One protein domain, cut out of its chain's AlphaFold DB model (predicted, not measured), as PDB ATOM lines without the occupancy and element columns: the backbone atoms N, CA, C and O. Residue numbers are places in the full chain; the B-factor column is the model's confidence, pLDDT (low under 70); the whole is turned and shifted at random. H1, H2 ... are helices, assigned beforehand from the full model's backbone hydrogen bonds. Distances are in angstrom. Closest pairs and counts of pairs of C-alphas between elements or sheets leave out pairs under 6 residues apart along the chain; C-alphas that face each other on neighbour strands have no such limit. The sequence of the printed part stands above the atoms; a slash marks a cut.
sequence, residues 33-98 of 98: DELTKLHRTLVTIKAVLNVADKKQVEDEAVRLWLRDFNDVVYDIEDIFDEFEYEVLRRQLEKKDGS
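What this domain is: This is residues 33 to 98 of the 98 residues of the protein "Rx_N domain-containing protein" of Macleaya cordata (UniProt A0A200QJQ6). A long helical hairpin of unequal arms: H1 runs in, a tight turn follows, and the much longer H2 folds back beside it, the two arms joined near the turn and spreading apart away from it. The 66 printed residues hold two named helices, H1 then H2, and no named strand; the class is all helix. The whole is an extended rod, 61 by 21 by 13 A, with a radius of gyration of the C-alphas of 17.6 A.

How they stand to each other: Start with H1, residues 33 to 55, and pass the tight link of four residues to H2, residues 60 to 96. This helical hairpin runs opposite ways at a shallow tilt of 26 degrees. H1 touches H2 with residues 49 to 55 alone, and H2 touches H1 with residues 62 to 66 alone; the closest C-alphas, of Ala 52 and Val 62, are 6.3 A apart. Residues 33 to 48 and 70 to 98 stand free. Of the O i to N i+4 pairs, 18 of 19 in H1 and 29 of 33 in H2 are within hydrogen-bond range.

Where its parts are: Find C-alpha 33 at (141.281, -33.484, 1.516); from there H1 runs 33.3 A to C-alpha 55. H2 begins at C-alpha 60, (115.363, -24.520, -22.815), has a kink of 28 degrees near residue 71, and ends 55.4 A away at C-alpha 96, (138.928, -20.870, 27.229).

The domain as a whole: Look at Glu 58 and Ser 98 for the two C-alphas farthest apart, 61.3 A. The printed part has no cut, and pLDDT is under 70 at residues 94 to 98.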
ATOM      1  N   ASP A  33     141.600 -32.776   2.755       85.81
ATOM      2  CA  ASP A  33     141.281 -33.484   1.516       85.81
ATOM      3  C   ASP A  33     139.854 -33.156   1.055       85.81
ATOM      4  O   ASP A  33     139.621 -32.902  -0.132       85.81
ATOM      5  N   GLU A  34     138.919 -33.051   1.997       86.19
ATOM      6  CA  GLU A  34     137.539 -32.624   1.781       86.19
ATOM      7  C   GLU A  34     137.485 -31.189   1.253       86.19
ATOM      8  O   GLU A  34     136.830 -30.938   0.238       86.19
ATOM      9  N   LEU A  35     138.234 -30.260   1.861       85.06
ATOM     10  CA  LEU A  35     138.332 -28.870   1.398       85.06
ATOM     11  C   LEU A  35     138.924 -28.785  -0.017       85.06
ATOM     12  O   LEU A  35     138.432 -28.036  -0.865       85.06
ATOM     13  N   THR A  36     139.938 -29.601  -0.317       86.75
ATOM     14  CA  THR A  36     140.539 -29.673  -1.660       86.75
ATOM     15  C   THR A  36     139.542 -30.194  -2.695       86.75
ATOM     16  O   THR A  36     139.456 -29.672  -3.813       86.75
ATOM     17  N   LYS A  37     138.770 -31.226  -2.336       89.75
ATOM     18  CA  LYS A  37     137.713 -31.776  -3.189       89.75
ATOM     19  C   LYS A  37     136.622 -30.735  -3.436       89.75
ATOM     20  O   LYS A  37     136.242 -30.536  -4.589       89.75
ATOM     21  N   LEU A  38     136.186 -30.032  -2.394       87.44
ATOM     22  CA  LEU A  38     135.173 -28.980  -2.481       87.44
ATOM     23  C   LEU A  38     135.620 -27.831  -3.394       87.44
ATOM     24  O   LEU A  38     134.855 -27.404  -4.258       87.44
ATOM     25  N   HIS A  39     136.885 -27.409  -3.301       88.75
ATOM     26  CA  HIS A  39     137.448 -26.387  -4.187       88.75
ATOM     27  C   HIS A  39     137.369 -26.809  -5.660       88.75
ATOM     28  O   HIS A  39     136.916 -26.046  -6.513       88.75
ATOM     29  N   ARG A  40     137.774 -28.047  -5.978       91.50
ATOM     30  CA  ARG A  40     137.694 -28.579  -7.351       91.50
ATOM     31  C   ARG A  40     136.256 -28.624  -7.863       91.50
ATOM     32  O   ARG A  40     136.020 -28.288  -9.026       91.50
ATOM     33  N   THR A  41     135.308 -29.003  -7.011       89.75
ATOM     34  CA  THR A  41     133.881 -29.015  -7.351       89.75
ATOM     35  C   THR A  41     133.381 -27.610  -7.681       89.75
ATOM     36  O   THR A  41     132.821 -27.417  -8.757       89.75
ATOM     37  N   LEU A  42     133.648 -26.613  -6.831       87.88
ATOM     38  CA  LEU A  42     133.218 -25.226  -7.059       87.88
ATOM     39  C   LEU A  42     133.829 -24.621  -8.331       87.88
ATOM     40  O   LEU A  42     133.132 -23.963  -9.103       87.88
ATOM     41  N   VAL A  43     135.109 -24.896  -8.610       89.69
ATOM     42  CA  VAL A  43     135.758 -24.474  -9.865       89.69
ATOM     43  C   VAL A  43     135.098 -25.126 -11.084       89.69
ATOM     44  O   VAL A  43     134.877 -24.462 -12.097       89.69
ATOM     45  N   THR A  44     134.747 -26.410 -10.985       91.50
ATOM     46  CA  THR A  44     134.046 -27.125 -12.063       91.50
ATOM     47  C   THR A  44     132.659 -26.533 -12.299       91.50
ATOM     48  O   THR A  44     132.299 -26.269 -13.444       91.50
ATOM     49  N   ILE A  45     131.911 -26.250 -11.230       88.44
ATOM     50  CA  ILE A  45     130.603 -25.589 -11.297       88.44
ATOM     51  C   ILE A  45     130.728 -24.224 -11.981       88.44
ATOM     52  O   ILE A  45     129.991 -23.962 -12.930       88.44
ATOM     53  N   LYS A  46     131.703 -23.389 -11.590       87.69
ATOM     54  CA  LYS A  46     131.964 -22.091 -12.243       87.69
ATOM     55  C   LYS A  46     132.174 -22.248 -13.752       87.69
ATOM     56  O   LYS A  46     131.606 -21.499 -14.542       87.69
ATOM     57  N   ALA A  47     132.967 -23.238 -14.164       89.06
ATOM     58  CA  ALA A  47     133.218 -23.504 -15.577       89.06
ATOM     59  C   ALA A  47     131.951 -23.952 -16.327       89.06
ATOM     60  O   ALA A  47     131.706 -23.481 -17.438       89.06
ATOM     61  N   VAL A  48     131.130 -24.820 -15.722       88.75
ATOM     62  CA  VAL A  48     129.855 -25.268 -16.308       88.75
ATOM     63  C   VAL A  48     128.876 -24.105 -16.444       88.75
ATOM     64  O   VAL A  48     128.295 -23.946 -17.516       88.75
ATOM     65  N   LEU A  49     128.741 -23.254 -15.423       86.94
ATOM     66  CA  LEU A  49     127.872 -22.074 -15.462       86.94
ATOM     67  C   LEU A  49     128.266 -21.112 -16.590       86.94
ATOM     68  O   LEU A  49     127.402 -20.678 -17.346       86.94
ATOM     69  N   ASN A  50     129.565 -20.868 -16.790       86.38
ATOM     70  CA  ASN A  50     130.056 -20.030 -17.892       86.38
ATOM     71  C   ASN A  50     129.709 -20.593 -19.283       86.38
ATOM     72  O   ASN A  50     129.527 -19.842 -20.243       86.38
ATOM     73  N   VAL A  51     129.660 -21.921 -19.428       85.69
ATOM     74  CA  VAL A  51     129.236 -22.571 -20.678       85.69
ATOM     75  C   VAL A  51     127.716 -22.530 -20.818       85.69
ATOM     76  O   VAL A  51     127.211 -22.300 -21.917       85.69
ATOM     77  N   ALA A  52     126.996 -22.738 -19.719       86.19
ATOM     78  CA  ALA A  52     125.542 -22.719 -19.677       86.19
ATOM     79  C   ALA A  52     124.978 -21.333 -20.023       86.19
ATOM     80  O   ALA A  52     124.025 -21.261 -20.792       86.19
ATOM     81  N   ASP A  53     125.608 -20.239 -19.579       81.62
ATOM     82  CA  ASP A  53     125.166 -18.872 -19.909       81.62
ATOM     83  C   ASP A  53     125.195 -18.586 -21.419       81.62
ATOM     84  O   ASP A  53     124.337 -17.890 -21.952       81.62
ATOM     85  N   LYS A  54     126.139 -19.191 -22.148       84.31
ATOM     86  CA  LYS A  54     126.206 -19.067 -23.612       84.31
ATOM     87  C   LYS A  54     125.128 -19.882 -24.321       84.31
ATOM     88  O   LYS A  54     124.730 -19.530 -25.424       84.31
ATOM     89  N   LYS A  55     124.683 -20.982 -23.708       85.00
ATOM     90  CA  LYS A  55     123.730 -21.932 -24.300       85.00
ATOM     91  C   LYS A  55     122.280 -21.678 -23.890       85.00
ATOM     92  O   LYS A  55     121.381 -22.061 -24.627       85.00
ATOM     93  N   GLN A  56     122.034 -21.004 -22.763       79.25
ATOM     94  CA  GLN A  56     120.685 -20.816 -22.205       79.25
ATOM     95  C   GLN A  56     119.723 -20.052 -23.127       79.25
ATOM     96  O   GLN A  56     118.514 -20.090 -22.919       79.25
ATOM     97  N   VAL A  57     120.255 -19.292 -24.091       79.44
ATOM     98  CA  VAL A  57     119.455 -18.514 -25.047       79.44
ATOM     99  C   VAL A  57     118.792 -19.434 -26.074       79.44
ATOM    100  O   VAL A  57     117.693 -19.143 -26.537       79.44
ATOM    101  N   GLU A  58     119.447 -20.545 -26.405       85.38
ATOM    102  CA  GLU A  58     119.048 -21.456 -27.481       85.38
ATOM    103  C   GLU A  58     118.517 -22.798 -26.952       85.38
ATOM    104  O   GLU A  58     117.825 -23.509 -27.678       85.38
ATOM    105  N   ASP A  59     118.810 -23.140 -25.693       90.25
ATOM    106  CA  ASP A  59     118.464 -24.423 -25.080       90.25
ATOM    107  C   ASP A  59     117.617 -24.242 -23.805       90.25
ATOM    108  O   ASP A  59     118.102 -23.851 -22.738       90.25
ATOM    109  N   GLU A  60     116.327 -24.570 -23.919       88.50
ATOM    110  CA  GLU A  60     115.363 -24.520 -22.815       88.50
ATOM    111  C   GLU A  60     115.731 -25.467 -21.665       88.50
ATOM    112  O   GLU A  60     115.500 -25.141 -20.500       88.50
ATOM    113  N   ALA A  61     116.331 -26.625 -21.961       90.44
ATOM    114  CA  ALA A  61     116.734 -27.575 -20.929       90.44
ATOM    115  C   ALA A  61     117.878 -27.004 -20.082       90.44
ATOM    116  O   ALA A  61     117.866 -27.144 -18.859       90.44
ATOM    117  N   VAL A  62     118.819 -26.286 -20.707       88.31
ATOM    118  CA  VAL A  62     119.876 -25.550 -19.989       88.31
ATOM    119  C   VAL A  62     119.273 -24.448 -19.119       88.31
ATOM    120  O   VAL A  62     119.699 -24.268 -17.978       88.31
ATOM    121  N   ARG A  63     118.258 -23.733 -19.616       85.38
ATOM    122  CA  ARG A  63     117.573 -22.682 -18.850       85.38
ATOM    123  C   ARG A  63     116.848 -23.234 -17.619       85.38
ATOM    124  O   ARG A  63     116.956 -22.646 -16.545       85.38
ATOM    125  N   LEU A  64     116.140 -24.356 -17.760       88.44
ATOM    126  CA  LEU A  64     115.475 -25.033 -16.641       88.44
ATOM    127  C   LEU A  64     116.488 -25.557 -15.622       88.44
ATOM    128  O   LEU A  64     116.340 -25.293 -14.434       88.44
ATOM    129  N   TRP A  65     117.559 -26.205 -16.085       89.62
ATOM    130  CA  TRP A  65     118.619 -26.691 -15.202       89.62
ATOM    131  C   TRP A  65     119.281 -25.558 -14.406       89.62
ATOM    132  O   TRP A  65     119.500 -25.707 -13.210       89.62
ATOM    133  N   LEU A  66     119.552 -24.404 -15.032       85.88
ATOM    134  CA  LEU A  66     120.102 -23.231 -14.338       85.88
ATOM    135  C   LEU A  66     119.155 -22.669 -13.275       85.88
ATOM    136  O   LEU A  66     119.618 -22.169 -12.251       85.88
ATOM    137  N   ARG A  67     117.840 -22.732 -13.517       84.38
ATOM    138  CA  ARG A  67     116.840 -22.308 -12.536       84.38
ATOM    139  C   ARG A  67     116.845 -23.237 -11.326       84.38
ATOM    140  O   ARG A  67     116.920 -22.742 -10.212       84.38
ATOM    141  N   ASP A  68     116.808 -24.544 -11.551       85.44
ATOM    142  CA  ASP A  68     116.770 -25.531 -10.466       85.44
ATOM    143  C   ASP A  68     118.117 -25.586  -9.711       85.44
ATOM    144  O   ASP A  68     118.163 -25.816  -8.506       85.44
ATOM    145  N   PHE A  69     119.232 -25.300 -10.397       84.81
ATOM    146  CA  PHE A  69     120.540 -25.136  -9.763       84.81
ATOM    147  C   PHE A  69     120.557 -23.979  -8.753       84.81
ATOM    148  O   PHE A  69     121.284 -24.063  -7.771       84.81
ATOM    149  N   ASN A  70     119.754 -22.927  -8.952       80.19
ATOM    150  CA  ASN A  70     119.693 -21.788  -8.034       80.19
ATOM    151  C   ASN A  70     119.246 -22.206  -6.623       80.19
ATOM    152  O   ASN A  70     119.833 -21.764  -5.642       80.19
ATOM    153  N   ASP A  71     118.273 -23.114  -6.527       81.12
ATOM    154  CA  ASP A  71     117.769 -23.605  -5.240       81.12
ATOM    155  C   ASP A  71     118.865 -24.355  -4.464       81.12
ATOM    156  O   ASP A  71     119.057 -24.133  -3.273       81.12
ATOM    157  N   VAL A  72     119.663 -25.164  -5.167       83.00
ATOM    158  CA  VAL A  72     120.778 -25.927  -4.577       83.00
ATOM    159  C   VAL A  72     121.878 -25.016  -4.032       83.00
ATOM    160  O   VAL A  72     122.605 -25.396  -3.117       83.00
ATOM    161  N   VAL A  73     122.051 -23.820  -4.594       77.75
ATOM    162  CA  VAL A  73     123.113 -22.924  -4.135       77.75
ATOM    163  C   VAL A  73     122.802 -22.330  -2.764       77.75
ATOM    164  O   VAL A  73     123.728 -22.198  -1.966       77.75
ATOM    165  N   TYR A  74     121.531 -22.068  -2.451       79.94
ATOM    166  CA  TYR A  74     121.134 -21.639  -1.108       79.94
ATOM    167  C   TYR A  74     121.460 -22.705  -0.054       79.94
ATOM    168  O   TYR A  74     122.057 -22.384   0.970       79.94
ATOM    169  N   ASP A  75     121.204 -23.983  -0.355       83.62
ATOM    170  CA  ASP A  75     121.587 -25.090   0.534       83.62
ATOM    171  C   ASP A  75     123.109 -25.131   0.773       83.62
ATOM    172  O   ASP A  75     123.582 -25.467   1.860       83.62
ATOM    173  N   ILE A  76     123.910 -24.790  -0.244       81.06
ATOM    174  CA  ILE A  76     125.372 -24.748  -0.124       81.06
ATOM    175  C   ILE A  76     125.813 -23.571   0.755       81.06
ATOM    176  O   ILE A  76     126.720 -23.750   1.568       81.06
ATOM    177  N   GLU A  77     125.212 -22.390   0.604       80.12
ATOM    178  CA  GLU A  77     125.511 -21.232   1.458       80.12
ATOM    179  C   GLU A  77     125.255 -21.543   2.938       80.12
ATOM    180  O   GLU A  77     126.155 -21.338   3.758       80.12
ATOM    181  N   ASP A  78     124.111 -22.155   3.257       85.81
ATOM    182  CA  ASP A  78     123.755 -22.556   4.623       85.81
ATOM    183  C   ASP A  78     124.788 -23.524   5.232       85.81
ATOM    184  O   ASP A  78     125.253 -23.331   6.361       85.81
ATOM    185  N   ILE A  79     125.229 -24.536   4.471       83.31
ATOM    186  CA  ILE A  79     126.263 -25.489   4.918       83.31
ATOM    187  C   ILE A  79     127.598 -24.778   5.189       83.31
ATOM    188  O   ILE A  79     128.325 -25.118   6.127       83.31
ATOM    189  N   PHE A  80     127.959 -23.796   4.363       79.44
ATOM    190  CA  PHE A  80     129.183 -23.021   4.552       79.44
ATOM    191  C   PHE A  80     129.108 -22.132   5.800       79.44
ATOM    192  O   PHE A  80     130.108 -21.988   6.512       79.44
ATOM    193  N   ASP A  81     127.954 -21.532   6.076       83.81
ATOM    194  CA  ASP A  81     127.687 -20.764   7.295       83.81
ATOM    195  C   ASP A  81     127.783 -21.632   8.549       83.81
ATOM    196  O   ASP A  81     128.503 -21.262   9.484       83.81
ATOM    197  N   GLU A  82     127.192 -22.827   8.535       86.00
ATOM    198  CA  GLU A  82     127.324 -23.799   9.623       86.00
ATOM    199  C   GLU A  82     128.786 -24.216   9.835       86.00
ATOM    200  O   GLU A  82     129.289 -24.228  10.963       86.00
ATOM    201  N   PHE A  83     129.518 -24.483   8.750       79.38
ATOM    202  CA  PHE A  83     130.929 -24.838   8.845       79.38
ATOM    203  C   PHE A  83     131.761 -23.707   9.468       79.38
ATOM    204  O   PHE A  83     132.602 -23.959  10.331       79.38
ATOM    205  N   GLU A  84     131.537 -22.451   9.071       78.88
ATOM    206  CA  GLU A  84     132.231 -21.297   9.655       78.88
ATOM    207  C   GLU A  84     131.869 -21.056  11.124       78.88
ATOM    208  O   GLU A  84     132.729 -20.671  11.924       78.88
ATOM    209  N   TYR A  85     130.626 -21.322  11.510       85.50
ATOM    210  CA  TYR A  85     130.244 -21.311  12.912       85.50
ATOM    211  C   TYR A  85     131.031 -22.363  13.711       85.50
ATOM    212  O   TYR A  85     131.631 -22.044  14.740       85.50
ATOM    213  N   GLU A  86     131.118 -23.592  13.202       82.38
ATOM    214  CA  GLU A  86     131.845 -24.694  13.841       82.38
ATOM    215  C   GLU A  86     133.352 -24.438  13.953       82.38
ATOM    216  O   GLU A  86     133.966 -24.701  14.994       82.38
ATOM    217  N   VAL A  87     133.937 -23.852  12.906       78.44
ATOM    218  CA  VAL A  87     135.310 -23.324  12.886       78.44
ATOM    219  C   VAL A  87     135.553 -22.425  14.095       78.44
ATOM    220  O   VAL A  87     136.508 -22.626  14.851       78.44
ATOM    221  N   LEU A  88     134.707 -21.405  14.254       80.69
ATOM    222  CA  LEU A  88     134.863 -20.374  15.277       80.69
ATOM    223  C   LEU A  88     134.602 -20.933  16.675       80.69
ATOM    224  O   LEU A  88     135.385 -20.672  17.591       80.69
ATOM    225  N   ARG A  89     133.558 -21.753  16.829       84.81
ATOM    226  CA  ARG A  89     133.213 -22.424  18.087       84.81
ATOM    227  C   ARG A  89     134.395 -23.217  18.635       84.81
ATOM    228  O   ARG A  89     134.816 -22.992  19.766       84.81
ATOM    229  N   ARG A  90     135.008 -24.067  17.805       79.00
ATOM    230  CA  ARG A  90     136.174 -24.876  18.204       79.00
ATOM    231  C   ARG A  90     137.413 -24.035  18.512       79.00
ATOM    232  O   ARG A  90     138.228 -24.429  19.344       79.00
ATOM    233  N   GLN A  91     137.599 -22.898  17.837       77.12
ATOM    234  CA  GLN A  91     138.694 -21.971  18.153       77.12
ATOM    235  C   GLN A  91     138.508 -21.309  19.525       77.12
ATOM    236  O   GLN A  91     139.491 -21.148  20.248       77.12
ATOM    237  N   LEU A  92     137.272 -20.957  19.891       81.56
ATOM    238  CA  LEU A  92     136.944 -20.380  21.198       81.56
ATOM    239  C   LEU A  92     137.072 -21.406  22.328       81.56
ATOM    240  O   LEU A  92     137.735 -21.121  23.320       81.56
ATOM    241  N   GLU A  93     136.557 -22.625  22.144       78.69
ATOM    242  CA  GLU A  93     136.695 -23.714  23.128       78.69
ATOM    243  C   GLU A  93     138.166 -24.024  23.452       78.69
ATOM    244  O   GLU A  93     138.518 -24.302  24.596       78.69
ATOM    245  N   LYS A  94     139.061 -23.921  22.461       68.50
ATOM    246  CA  LYS A  94     140.510 -24.065  22.682       68.50
ATOM    247  C   LYS A  94     141.139 -22.903  23.447       68.50
ATOM    248  O   LYS A  94     142.201 -23.090  24.035       68.50
ATOM    249  N   LYS A  95     140.537 -21.716  23.401       61.25
ATOM    250  CA  LYS A  95     141.059 -20.500  24.032       61.25
ATOM    251  C   LYS A  95     140.629 -20.371  25.496       61.25
ATOM    252  O   LYS A  95     141.411 -19.858  26.282       61.25
ATOM    253  N   ASP A  96     139.447 -20.877  25.851       62.16
ATOM    254  CA  ASP A  96     138.928 -20.870  27.229       62.16
ATOM    255  C   ASP A  96     139.447 -22.043  28.087       62.16
ATOM    256  O   ASP A  96     139.302 -22.041  29.307       62.16
ATOM    257  N   GLY A  97     140.060 -23.052  27.458       54.16
ATOM    258  CA  GLY A  97     140.688 -24.198  28.128       54.16
ATOM    259  C   GLY A  97     142.196 -24.067  28.394       54.16
ATOM    260  O   GLY A  97     142.810 -25.063  28.780       54.16
ATOM    261  N   SER A  98     142.795 -22.892  28.153       49.22
ATOM    262  CA  SER A  98     144.213 -22.571  28.409       49.22
ATOM    263  C   SER A  98     144.360 -21.504  29.484       49.22
ATOM    264  O   SER A  98     145.464 -21.478  30.073       49.22
TER     265      SER A  98